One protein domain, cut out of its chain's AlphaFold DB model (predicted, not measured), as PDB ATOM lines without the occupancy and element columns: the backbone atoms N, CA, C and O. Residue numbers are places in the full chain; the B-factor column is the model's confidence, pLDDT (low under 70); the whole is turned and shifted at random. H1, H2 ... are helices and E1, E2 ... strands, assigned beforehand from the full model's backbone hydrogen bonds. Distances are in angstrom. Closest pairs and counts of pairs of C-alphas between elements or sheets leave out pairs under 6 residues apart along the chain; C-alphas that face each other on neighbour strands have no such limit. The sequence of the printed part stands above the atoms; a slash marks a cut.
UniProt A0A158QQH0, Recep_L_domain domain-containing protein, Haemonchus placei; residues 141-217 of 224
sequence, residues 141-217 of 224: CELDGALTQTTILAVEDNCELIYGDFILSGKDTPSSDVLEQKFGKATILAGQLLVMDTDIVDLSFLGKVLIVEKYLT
ATOM      1  N   CYS A 141     -17.841   8.658   3.976       95.56
ATOM      2  CA  CYS A 141     -17.676   8.018   2.673       95.56
ATOM      3  C   CYS A 141     -16.285   7.415   2.570       95.56
ATOM      4  O   CYS A 141     -15.290   8.137   2.672       95.56
ATOM      5  N   GLU A 142     -16.233   6.107   2.348       93.44
ATOM      6  CA  GLU A 142     -14.998   5.371   2.097       93.44
ATOM      7  C   GLU A 142     -14.623   5.487   0.612       93.44
ATOM      8  O   GLU A 142     -15.441   5.242  -0.278       93.44
ATOM      9  N   LEU A 143     -13.384   5.887   0.333       93.62
ATOM     10  CA  LEU A 143     -12.834   5.987  -1.015       93.62
ATOM     11  C   LEU A 143     -11.952   4.775  -1.320       93.62
ATOM     12  O   LEU A 143     -10.817   4.667  -0.851       93.62
ATOM     13  N   ASP A 144     -12.454   3.896  -2.183       87.94
ATOM     14  CA  ASP A 144     -11.757   2.691  -2.642       87.94
ATOM     15  C   ASP A 144     -10.886   2.952  -3.880       87.94
ATOM     16  O   ASP A 144     -11.007   2.308  -4.926       87.94
ATOM     17  N   GLY A 145      -9.977   3.918  -3.756       90.50
ATOM     18  CA  GLY A 145      -9.008   4.273  -4.788       90.50
ATOM     19  C   GLY A 145      -9.368   5.534  -5.569       90.50
ATOM     20  O   GLY A 145     -10.042   6.432  -5.070       90.50
ATOM     21  N   ALA A 146      -8.849   5.633  -6.796       94.81
ATOM     22  CA  ALA A 146      -8.977   6.848  -7.591       94.81
ATOM     23  C   ALA A 146     -10.431   7.152  -7.971       94.81
ATOM     24  O   ALA A 146     -11.191   6.272  -8.389       94.81
ATOM     25  N   LEU A 147     -10.791   8.431  -7.871       97.12
ATOM     26  CA  LEU A 147     -12.085   8.929  -8.302       97.12
ATOM     27  C   LEU A 147     -12.063   9.108  -9.817       97.12
ATOM     28  O   LEU A 147     -11.322   9.928 -10.362       97.12
ATOM     29  N   THR A 148     -12.908   8.338 -10.482       96.69
ATOM     30  CA  THR A 148     -13.160   8.404 -11.915       96.69
ATOM     31  C   THR A 148     -14.637   8.654 -12.166       96.69
ATOM     32  O   THR A 148     -15.454   8.534 -11.248       96.69
ATOM     33  N   GLN A 149     -15.017   8.927 -13.414       95.00
ATOM     34  CA  GLN A 149     -16.426   9.043 -13.807       95.00
ATOM     35  C   GLN A 149     -17.268   7.820 -13.411       95.00
ATOM     36  O   GLN A 149     -18.479   7.937 -13.239       95.00
ATOM     37  N   THR A 150     -16.642   6.648 -13.255       94.81
ATOM     38  CA  THR A 150     -17.328   5.414 -12.851       94.81
ATOM     39  C   THR A 150     -17.341   5.239 -11.336       94.81
ATOM     40  O   THR A 150     -18.398   4.981 -10.765       94.81
ATOM     41  N   THR A 151     -16.191   5.377 -10.665       95.50
ATOM     42  CA  THR A 151     -16.092   5.083  -9.222       95.50
ATOM     43  C   THR A 151     -16.818   6.122  -8.370       95.50
ATOM     44  O   THR A 151     -17.392   5.773  -7.343       95.50
ATOM     45  N   ILE A 152     -16.907   7.371  -8.838       95.75
ATOM     46  CA  ILE A 152     -17.623   8.446  -8.137       95.75
ATOM     47  C   ILE A 152     -19.129   8.175  -7.984       95.75
ATOM     48  O   ILE A 152     -19.770   8.740  -7.102       95.75
ATOM     49  N   LEU A 153     -19.710   7.307  -8.821       94.06
ATOM     50  CA  LEU A 153     -21.136   6.970  -8.764       94.06
ATOM     51  C   LEU A 153     -21.502   6.163  -7.514       94.06
ATOM     52  O   LEU A 153     -22.653   6.215  -7.090       94.06
ATOM     53  N   ALA A 154     -20.539   5.435  -6.944       92.50
ATOM     54  CA  ALA A 154     -20.727   4.664  -5.718       92.50
ATOM     55  C   ALA A 154     -20.605   5.525  -4.450       92.50
ATOM     56  O   ALA A 154     -21.030   5.098  -3.383       92.50
ATOM     57  N   VAL A 155     -20.044   6.732  -4.561       94.50
ATOM     58  CA  VAL A 155     -19.905   7.658  -3.433       94.50
ATOM     59  C   VAL A 155     -21.235   8.365  -3.200       94.50
ATOM     60  O   VAL A 155     -21.859   8.845  -4.149       94.50
ATOM     61  N   GLU A 156     -21.677   8.464  -1.952       93.12
ATOM     62  CA  GLU A 156     -22.898   9.192  -1.611       93.12
ATOM     63  C   GLU A 156     -22.758  10.706  -1.839       93.12
ATOM     64  O   GLU A 156     -21.671  11.285  -1.800       93.12
ATOM     65  N   ASP A 157     -23.884  11.366  -2.105       96.19
ATOM     66  CA  ASP A 157     -23.922  12.824  -2.194       96.19
ATOM     67  C   ASP A 157     -23.759  13.459  -0.812       96.19
ATOM     68  O   ASP A 157     -24.214  12.912   0.191       96.19
ATOM     69  N   ASN A 158     -23.254  14.693  -0.774       95.94
ATOM     70  CA  ASN A 158     -23.162  15.493   0.451       95.94
ATOM     71  C   ASN A 158     -22.316  14.861   1.566       95.94
ATOM     72  O   ASN A 158     -22.610  15.065   2.744       95.94
ATOM     73  N   CYS A 159     -21.262  14.141   1.202       96.25
ATOM     74  CA  CYS A 159     -20.329  13.554   2.141       96.25
ATOM     75  C   CYS A 159     -19.758  14.600   3.107       96.25
ATOM     76  O   CYS A 159     -19.197  15.607   2.672       96.25
ATOM     77  N   GLU A 160     -19.870  14.363   4.414       95.19
ATOM     78  CA  GLU A 160     -19.342  15.276   5.441       95.19
ATOM     79  C   GLU A 160     -17.940  14.879   5.925       95.19
ATOM     80  O   GLU A 160     -17.149  15.743   6.318       95.19
ATOM     81  N   LEU A 161     -17.622  13.582   5.858       95.06
ATOM     82  CA  LEU A 161     -16.364  12.982   6.300       95.06
ATOM     83  C   LEU A 161     -15.857  12.030   5.217       95.06
ATOM     84  O   LEU A 161     -16.509  11.029   4.925       95.06
ATOM     85  N   ILE A 162     -14.707  12.341   4.630       95.62
ATOM     86  CA  ILE A 162     -14.097  11.536   3.567       95.62
ATOM     87  C   ILE A 162     -13.009  10.668   4.181       95.62
ATOM     88  O   ILE A 162     -12.098  11.225   4.788       95.62
ATOM     89  N   TYR A 163     -13.062   9.357   3.971       93.88
ATOM     90  CA  TYR A 163     -12.064   8.382   4.414       93.88
ATOM     91  C   TYR A 163     -11.380   7.717   3.219       93.88
ATOM     92  O   TYR A 163     -12.032   7.378   2.238       93.88
ATOM     93  N   GLY A 164     -10.061   7.542   3.295       91.44
ATOM     94  CA  GLY A 164      -9.248   7.016   2.197       91.44
ATOM     95  C   GLY A 164      -8.556   8.108   1.380       91.44
ATOM     96  O   GLY A 164      -8.726   9.308   1.609       91.44
ATOM     97  N   ASP A 165      -7.716   7.683   0.437       92.12
ATOM     98  CA  ASP A 165      -6.941   8.607  -0.387       92.12
ATOM     99  C   ASP A 165      -7.839   9.252  -1.457       92.12
ATOM    100  O   ASP A 165      -8.407   8.585  -2.321       92.12
ATOM    101  N   PHE A 166      -7.935  10.580  -1.426       95.12
ATOM    102  CA  PHE A 166      -8.639  11.382  -2.415       95.12
ATOM    103  C   PHE A 166      -7.736  11.610  -3.625       95.12
ATOM    104  O   PHE A 166      -6.875  12.496  -3.625       95.12
ATOM    105  N   ILE A 167      -7.920  10.793  -4.659       95.94
ATOM    106  CA  ILE A 167      -7.054  10.785  -5.838       95.94
ATOM    107  C   ILE A 167      -7.861  11.171  -7.078       95.94
ATOM    108  O   ILE A 167      -8.739  10.425  -7.508       95.94
ATOM    109  N   LEU A 168      -7.507  12.305  -7.684       96.81
ATOM    110  CA  LEU A 168      -7.931  12.715  -9.022       96.81
ATOM    111  C   LEU A 168      -6.728  12.599  -9.963       96.81
ATOM    112  O   LEU A 168      -5.711  13.273  -9.765       96.81
ATOM    113  N   SER A 169      -6.813  11.735 -10.974       95.25
ATOM    114  CA  SER A 169      -5.703  11.507 -11.900       95.25
ATOM    115  C   SER A 169      -6.184  11.298 -13.330       95.25
ATOM    116  O   SER A 169      -7.040  10.455 -13.602       95.25
ATOM    117  N   GLY A 170      -5.595  12.047 -14.261       92.75
ATOM    118  CA  GLY A 170      -5.839  11.881 -15.688       92.75
ATOM    119  C   GLY A 170      -7.201  12.401 -16.165       92.75
ATOM    120  O   GLY A 170      -7.935  13.109 -15.472       92.75
ATOM    121  N   LYS A 171      -7.546  12.028 -17.403       89.75
ATOM    122  CA  LYS A 171      -8.716  12.556 -18.130       89.75
ATOM    123  C   LYS A 171     -10.061  11.944 -17.737       89.75
ATOM    124  O   LYS A 171     -11.088  12.470 -18.148       89.75
ATOM    125  N   ASP A 172     -10.064  10.851 -16.976       93.69
ATOM    126  CA  ASP A 172     -11.293  10.198 -16.498       93.69
ATOM    127  C   ASP A 172     -11.780  10.778 -15.154       93.69
ATOM    128  O   ASP A 172     -12.618  10.194 -14.473       93.69
ATOM    129  N   THR A 173     -11.238  11.931 -14.754       95.50
ATOM    130  CA  THR A 173     -11.603  12.643 -13.524       95.50
ATOM    131  C   THR A 173     -13.055  13.160 -13.600       95.50
ATOM    132  O   THR A 173     -13.443  13.707 -14.637       95.50
ATOM    133  N   PRO A 174     -13.866  13.030 -12.527       96.44
ATOM    134  CA  PRO A 174     -15.205  13.619 -12.463       96.44
ATOM    135  C   PRO A 174     -15.191  15.140 -12.647       96.44
ATOM    136  O   PRO A 174     -14.223  15.811 -12.290       96.44
ATOM    137  N   SER A 175     -16.275  15.711 -13.176       95.38
ATOM    138  CA  SER A 175     -16.376  17.171 -13.304       95.38
ATOM    139  C   SER A 175     -16.454  17.854 -11.935       95.38
ATOM    140  O   SER A 175     -16.937  17.264 -10.967       95.38
ATOM    141  N   SER A 176     -16.051  19.127 -11.860       95.31
ATOM    142  CA  SER A 176     -16.155  19.921 -10.628       95.31
ATOM    143  C   SER A 176     -17.574  19.951 -10.053       95.31
ATOM    144  O   SER A 176     -17.721  19.878  -8.841       95.31
ATOM    145  N   ASP A 177     -18.612  19.980 -10.896       96.00
ATOM    146  CA  ASP A 177     -20.010  19.950 -10.439       96.00
ATOM    147  C   ASP A 177     -20.355  18.634  -9.723       96.00
ATOM    148  O   ASP A 177     -21.032  18.642  -8.694       96.00
ATOM    149  N   VAL A 178     -19.864  17.500 -10.239       97.50
ATOM    150  CA  VAL A 178     -20.040  16.192  -9.590       97.50
ATOM    151  C   VAL A 178     -19.254  16.156  -8.283       97.50
ATOM    152  O   VAL A 178     -19.780  15.718  -7.265       97.50
ATOM    153  N   LEU A 179     -18.016  16.652  -8.276       97.88
ATOM    154  CA  LEU A 179     -17.202  16.707  -7.060       97.88
ATOM    155  C   LEU A 179     -17.834  17.607  -5.988       97.88
ATOM    156  O   LEU A 179     -17.845  17.229  -4.823       97.88
ATOM    157  N   GLU A 180     -18.411  18.749  -6.362       97.62
ATOM    158  CA  GLU A 180     -19.131  19.648  -5.449       97.62
ATOM    159  C   GLU A 180     -20.392  18.978  -4.888       97.62
ATOM    160  O   GLU A 180     -20.646  19.040  -3.686       97.62
ATOM    161  N   GLN A 181     -21.160  18.271  -5.724       97.88
ATOM    162  CA  GLN A 181     -22.325  17.502  -5.273       97.88
ATOM    163  C   GLN A 181     -21.940  16.433  -4.239       97.88
ATOM    164  O   GLN A 181     -22.646  16.239  -3.243       97.88
ATOM    165  N   LYS A 182     -20.822  15.737  -4.465       97.81
ATOM    166  CA  LYS A 182     -20.343  14.667  -3.582       97.81
ATOM    167  C   LYS A 182     -19.706  15.210  -2.310       97.81
ATOM    168  O   LYS A 182     -20.035  14.743  -1.227       97.81
ATOM    169  N   PHE A 183     -18.839  16.213  -2.417       97.94
ATOM    170  CA  PHE A 183     -17.908  16.597  -1.353       97.94
ATOM    171  C   PHE A 183     -18.038  18.044  -0.878       97.94
ATOM    172  O   PHE A 183     -17.376  18.419   0.086       97.94
ATOM    173  N   GLY A 184     -18.938  18.855  -1.439       97.25
ATOM    174  CA  GLY A 184     -19.113  20.264  -1.058       97.25
ATOM    175  C   GLY A 184     -19.571  20.489   0.394       97.25
ATOM    176  O   GLY A 184     -19.642  21.629   0.870       97.25
ATOM    177  N   LYS A 185     -19.904  19.424   1.138       97.38
ATOM    178  CA  LYS A 185     -20.156  19.451   2.590       97.38
ATOM    179  C   LYS A 185     -19.023  18.872   3.437       97.38
ATOM    180  O   LYS A 185     -19.105  18.968   4.660       97.38
ATOM    181  N   ALA A 186     -17.981  18.327   2.822       97.38
ATOM    182  CA  ALA A 186     -16.898  17.675   3.532       97.38
ATOM    183  C   ALA A 186     -16.172  18.676   4.428       97.38
ATOM    184  O   ALA A 186     -15.773  19.755   3.988       97.38
ATOM    185  N   THR A 187     -16.001  18.311   5.694       95.81
ATOM    186  CA  THR A 187     -15.264  19.110   6.685       95.81
ATOM    187  C   THR A 187     -13.944  18.460   7.079       95.81
ATOM    188  O   THR A 187     -13.014  19.155   7.494       95.81
ATOM    189  N   ILE A 188     -13.836  17.144   6.890       92.88
ATOM    190  CA  ILE A 188     -12.650  16.348   7.202       92.88
ATOM    191  C   ILE A 188     -12.311  15.461   6.003       92.88
ATOM    192  O   ILE A 188     -13.186  14.785   5.457       92.88
ATOM    193  N   LEU A 189     -11.027  15.450   5.639       94.06
ATOM    194  CA  LEU A 189     -10.424  14.486   4.727       94.06
ATOM    195  C   LEU A 189      -9.390  13.655   5.487       94.06
ATOM    196  O   LEU A 189      -8.383  14.153   5.990       94.06
ATOM    197  N   ALA A 190      -9.677  12.369   5.569       91.75
ATOM    198  CA  ALA A 190      -8.998  11.368   6.361       91.75
ATOM    199  C   ALA A 190      -8.192  10.463   5.400       91.75
ATOM    200  O   ALA A 190      -8.583   9.327   5.131       91.75
ATOM    201  N   GLY A 191      -7.083  10.982   4.865       89.06
ATOM    202  CA  GLY A 191      -6.245  10.321   3.862       89.06
ATOM    203  C   GLY A 191      -5.312  11.282   3.120       89.06
ATOM    204  O   GLY A 191      -5.094  12.424   3.533       89.06
ATOM    205  N   GLN A 192      -4.718  10.818   2.022       89.25
ATOM    206  CA  GLN A 192      -3.900  11.655   1.141       89.25
ATOM    207  C   GLN A 192      -4.769  12.393   0.123       89.25
ATOM    208  O   GLN A 192      -5.725  11.834  -0.397       89.25
ATOM    209  N   LEU A 193      -4.403  13.633  -0.206       92.94
ATOM    210  CA  LEU A 193      -4.990  14.385  -1.315       92.94
ATOM    211  C   LEU A 193      -3.998  14.429  -2.477       92.94
ATOM    212  O   LEU A 193      -2.886  14.942  -2.329       92.94
ATOM    213  N   LEU A 194      -4.409  13.918  -3.634       93.56
ATOM    214  CA  LEU A 194      -3.602  13.866  -4.844       93.56
ATOM    215  C   LEU A 194      -4.423  14.322  -6.050       93.56
ATOM    216  O   LEU A 194      -5.446  13.727  -6.370       93.56
ATOM    217  N   VAL A 195      -3.955  15.361  -6.740       94.88
ATOM    218  CA  VAL A 195      -4.568  15.866  -7.976       94.88
ATOM    219  C   VAL A 195      -3.469  16.024  -9.017       94.88
ATOM    220  O   VAL A 195      -2.533  16.797  -8.816       94.88
ATOM    221  N   MET A 196      -3.546  15.260 -10.106       94.56
ATOM    222  CA  MET A 196      -2.508  15.228 -11.143       94.56
ATOM    223  C   MET A 196      -3.094  15.013 -12.536       94.56
ATOM    224  O   MET A 196      -4.031  14.243 -12.709       94.56
ATOM    225  N   ASP A 197      -2.521  15.663 -13.547       94.56
ATOM    226  CA  ASP A 197      -2.889  15.455 -14.956       94.56
ATOM    227  C   ASP A 197      -4.403  15.586 -15.246       94.56
ATOM    228  O   ASP A 197      -4.948  14.881 -16.097       94.56
ATOM    229  N   THR A 198      -5.083  16.489 -14.529       94.69
ATOM    230  CA  THR A 198      -6.527  16.761 -14.666       94.69
ATOM    231  C   THR A 198      -6.786  18.144 -15.269       94.69
ATOM    232  O   THR A 198      -5.919  19.016 -15.211       94.69
ATOM    233  N   ASP A 199      -8.006  18.367 -15.765       93.25
ATOM    234  CA  ASP A 199      -8.489  19.687 -16.205       93.25
ATOM    235  C   ASP A 199      -9.115  20.516 -15.053       93.25
ATOM    236  O   ASP A 199      -9.698  21.576 -15.288       93.25
ATOM    237  N   ILE A 200      -9.018  20.046 -13.802       93.75
ATOM    238  CA  ILE A 200      -9.525  20.745 -12.614       93.75
ATOM    239  C   ILE A 200      -8.675  21.995 -12.352       93.75
ATOM    240  O   ILE A 200      -7.457  21.916 -12.198       93.75
ATOM    241  N   VAL A 201      -9.329  23.156 -12.277       91.50
ATOM    242  CA  VAL A 201      -8.659  24.461 -12.118       91.50
ATOM    243  C   VAL A 201      -8.601  24.953 -10.668       91.50
ATOM    244  O   VAL A 201      -7.757  25.788 -10.346       91.50
ATOM    245  N   ASP A 202      -9.470  24.440  -9.796       93.50
ATOM    246  CA  ASP A 202      -9.517  24.762  -8.370       93.50
ATOM    247  C   ASP A 202     -10.102  23.602  -7.543       93.50
ATOM    248  O   ASP A 202     -10.651  22.648  -8.088       93.50
ATOM    249  N   LEU A 203      -9.961  23.685  -6.218       94.69
ATOM    250  CA  LEU A 203     -10.443  22.682  -5.260       94.69
ATOM    251  C   LEU A 203     -11.653  23.186  -4.460       94.69
ATOM    252  O   LEU A 203     -11.792  22.868  -3.279       94.69
ATOM    253  N   SER A 204     -12.510  24.017  -5.063       95.25
ATOM    254  CA  SER A 204     -13.687  24.592  -4.385       95.25
ATOM    255  C   SER A 204     -14.640  23.533  -3.820       95.25
ATOM    256  O   SER A 204     -15.183  23.746  -2.737       95.25
ATOM    257  N   PHE A 205     -14.704  22.357  -4.450       95.75
ATOM    258  CA  PHE A 205     -15.430  21.176  -3.967       95.75
ATOM    259  C   PHE A 205     -14.914  20.592  -2.644       95.75
ATOM    260  O   PHE A 205     -15.598  19.779  -2.031       95.75
ATOM    261  N   LEU A 206     -13.739  21.016  -2.167       96.12
ATOM    262  CA  LEU A 206     -13.224  20.745  -0.819       96.12
ATOM    263  C   LEU A 206     -13.151  22.021   0.034       96.12
ATOM    264  O   LEU A 206     -12.479  22.046   1.062       96.12
ATOM    265  N   GLY A 207     -13.834  23.101  -0.355       95.19
ATOM    266  CA  GLY A 207     -13.693  24.427   0.259       95.19
ATOM    267  C   GLY A 207     -14.093  24.513   1.737       95.19
ATOM    268  O   GLY A 207     -13.763  25.496   2.398       95.19
ATOM    269  N   LYS A 208     -14.792  23.498   2.266       96.44
ATOM    270  CA  LYS A 208     -15.150  23.374   3.689       96.44
ATOM    271  C   LYS A 208     -14.244  22.430   4.476       96.44
ATOM    272  O   LYS A 208     -14.393  22.360   5.694       96.44
ATOM    273  N   VAL A 209     -13.315  21.733   3.823       95.69
ATOM    274  CA  VAL A 209     -12.382  20.836   4.506       95.69
ATOM    275  C   VAL A 209     -11.438  21.674   5.359       95.69
ATOM    276  O   VAL A 209     -10.664  22.485   4.854       95.69
ATOM    277  N   LEU A 210     -11.517  21.483   6.673       87.44
ATOM    278  CA  LEU A 210     -10.685  22.175   7.659       87.44
ATOM    279  C   LEU A 210      -9.475  21.335   8.068       87.44
ATOM    280  O   LEU A 210      -8.471  21.876   8.530       87.44
ATOM    281  N   ILE A 211      -9.590  20.015   7.926       81.44
ATOM    282  CA  ILE A 211      -8.639  19.037   8.440       81.44
ATOM    283  C   ILE A 211      -8.301  18.052   7.323       81.44
ATOM    284  O   ILE A 211      -9.189  17.393   6.783       81.44
ATOM    285  N   VAL A 212      -7.007  17.951   7.008       82.25
ATOM    286  CA  VAL A 212      -6.438  16.885   6.178       82.25
ATOM    287  C   VAL A 212      -5.489  16.087   7.059       82.25
ATOM    288  O   VAL A 212      -4.412  16.567   7.419       82.25
ATOM    289  N   GLU A 213      -5.902  14.884   7.431       80.06
ATOM    290  CA  GLU A 213      -5.135  13.999   8.303       80.06
ATOM    291  C   GLU A 213      -4.632  12.797   7.517       80.06
ATOM    292  O   GLU A 213      -5.407  12.031   6.949       80.06
ATOM    293  N   LYS A 214      -3.313  12.603   7.518       70.19
ATOM    294  CA  LYS A 214      -2.711  11.358   7.051       70.19
ATOM    295  C   LYS A 214      -2.630  10.394   8.225       70.19
ATOM    296  O   LYS A 214      -1.927  10.679   9.195       70.19
ATOM    297  N   TYR A 215      -3.259   9.231   8.118       66.19
ATOM    298  CA  TYR A 215      -3.039   8.174   9.101       66.19
ATOM    299  C   TYR A 215      -1.764   7.413   8.775       66.19
ATOM    300  O   TYR A 215      -1.471   7.099   7.619       66.19
ATOM    301  N   LEU A 216      -0.979   7.136   9.813       50.16
ATOM    302  CA  LEU A 216       0.149   6.225   9.726       50.16
ATOM    303  C   LEU A 216      -0.419   4.817   9.584       50.16
ATOM    304  O   LEU A 216      -0.759   4.174  10.573       50.16
ATOM    305  N   THR A 217      -0.541   4.333   8.355       49.62
ATOM    306  CA  THR A 217      -0.787   2.916   8.144       49.62
ATOM    307  C   THR A 217       0.470   2.150   8.564       49.62
ATOM    308  O   THR A 217       1.570   2.412   8.075       49.62
TER     309      THR A 217
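AT A GLANCE: This is residues 141 to 217 of the 224 residues of the protein "Recep_L_domain domain-containing protein" of Haemonchus placei (UniProt A0A158QQH0). With little regular structure, the chain is wound in stacked turns: parallel sheet E1 E3 E5 makes one side, parallel pair E2 E4 another, H2 a third, with H1 near one end of the stack. The 77 printed residues, 29 of them in named elements, run H1 E1 E2 H2 E3 E4 E5, class mixed. The whole is compact, radius of gyration of the C-alphas 11.2 A, spanning 29 by 24 by 23 A.

HOW THE PARTS SIT: Start at residues 141 to 142, which pair parallel with residues 162 to 163 of E1, residues 161 to 163. H1, residues 151 to 154, is near H2, residues 176 to 183; in H2 every O i to N i+4 pair is within hydrogen-bond range, while H1 is too short for one. E1 runs on into E2, residues 166 to 169, at 67 degrees. Inner strand E3, residues 188 to 190, has N 190 2.8 A from O 162 of E1, and N 189 2.9 A from O 211 of E5, residues 211 to 213. E3 runs on into E4, residues 193 to 196, at 82 degrees; N 168 of E2 is 2.8 A from O 194.

IN THESE COORDINATES: Find C-alpha 151 at (-16.092, 5.083, -9.222), where H1 begins. H2 is 10.0 A long, E2 9.9 A, E4 10.2 A. E5 ends at C-alpha 213, (-5.135, 13.999, 8.303).

THE WHOLE: The C-alphas farthest apart, of Asp 177 and Thr 217, are 31.7 A apart. The printed part has no cut; E4 to E5 is a long link, and residues 215 to 217 have pLDDT under 70.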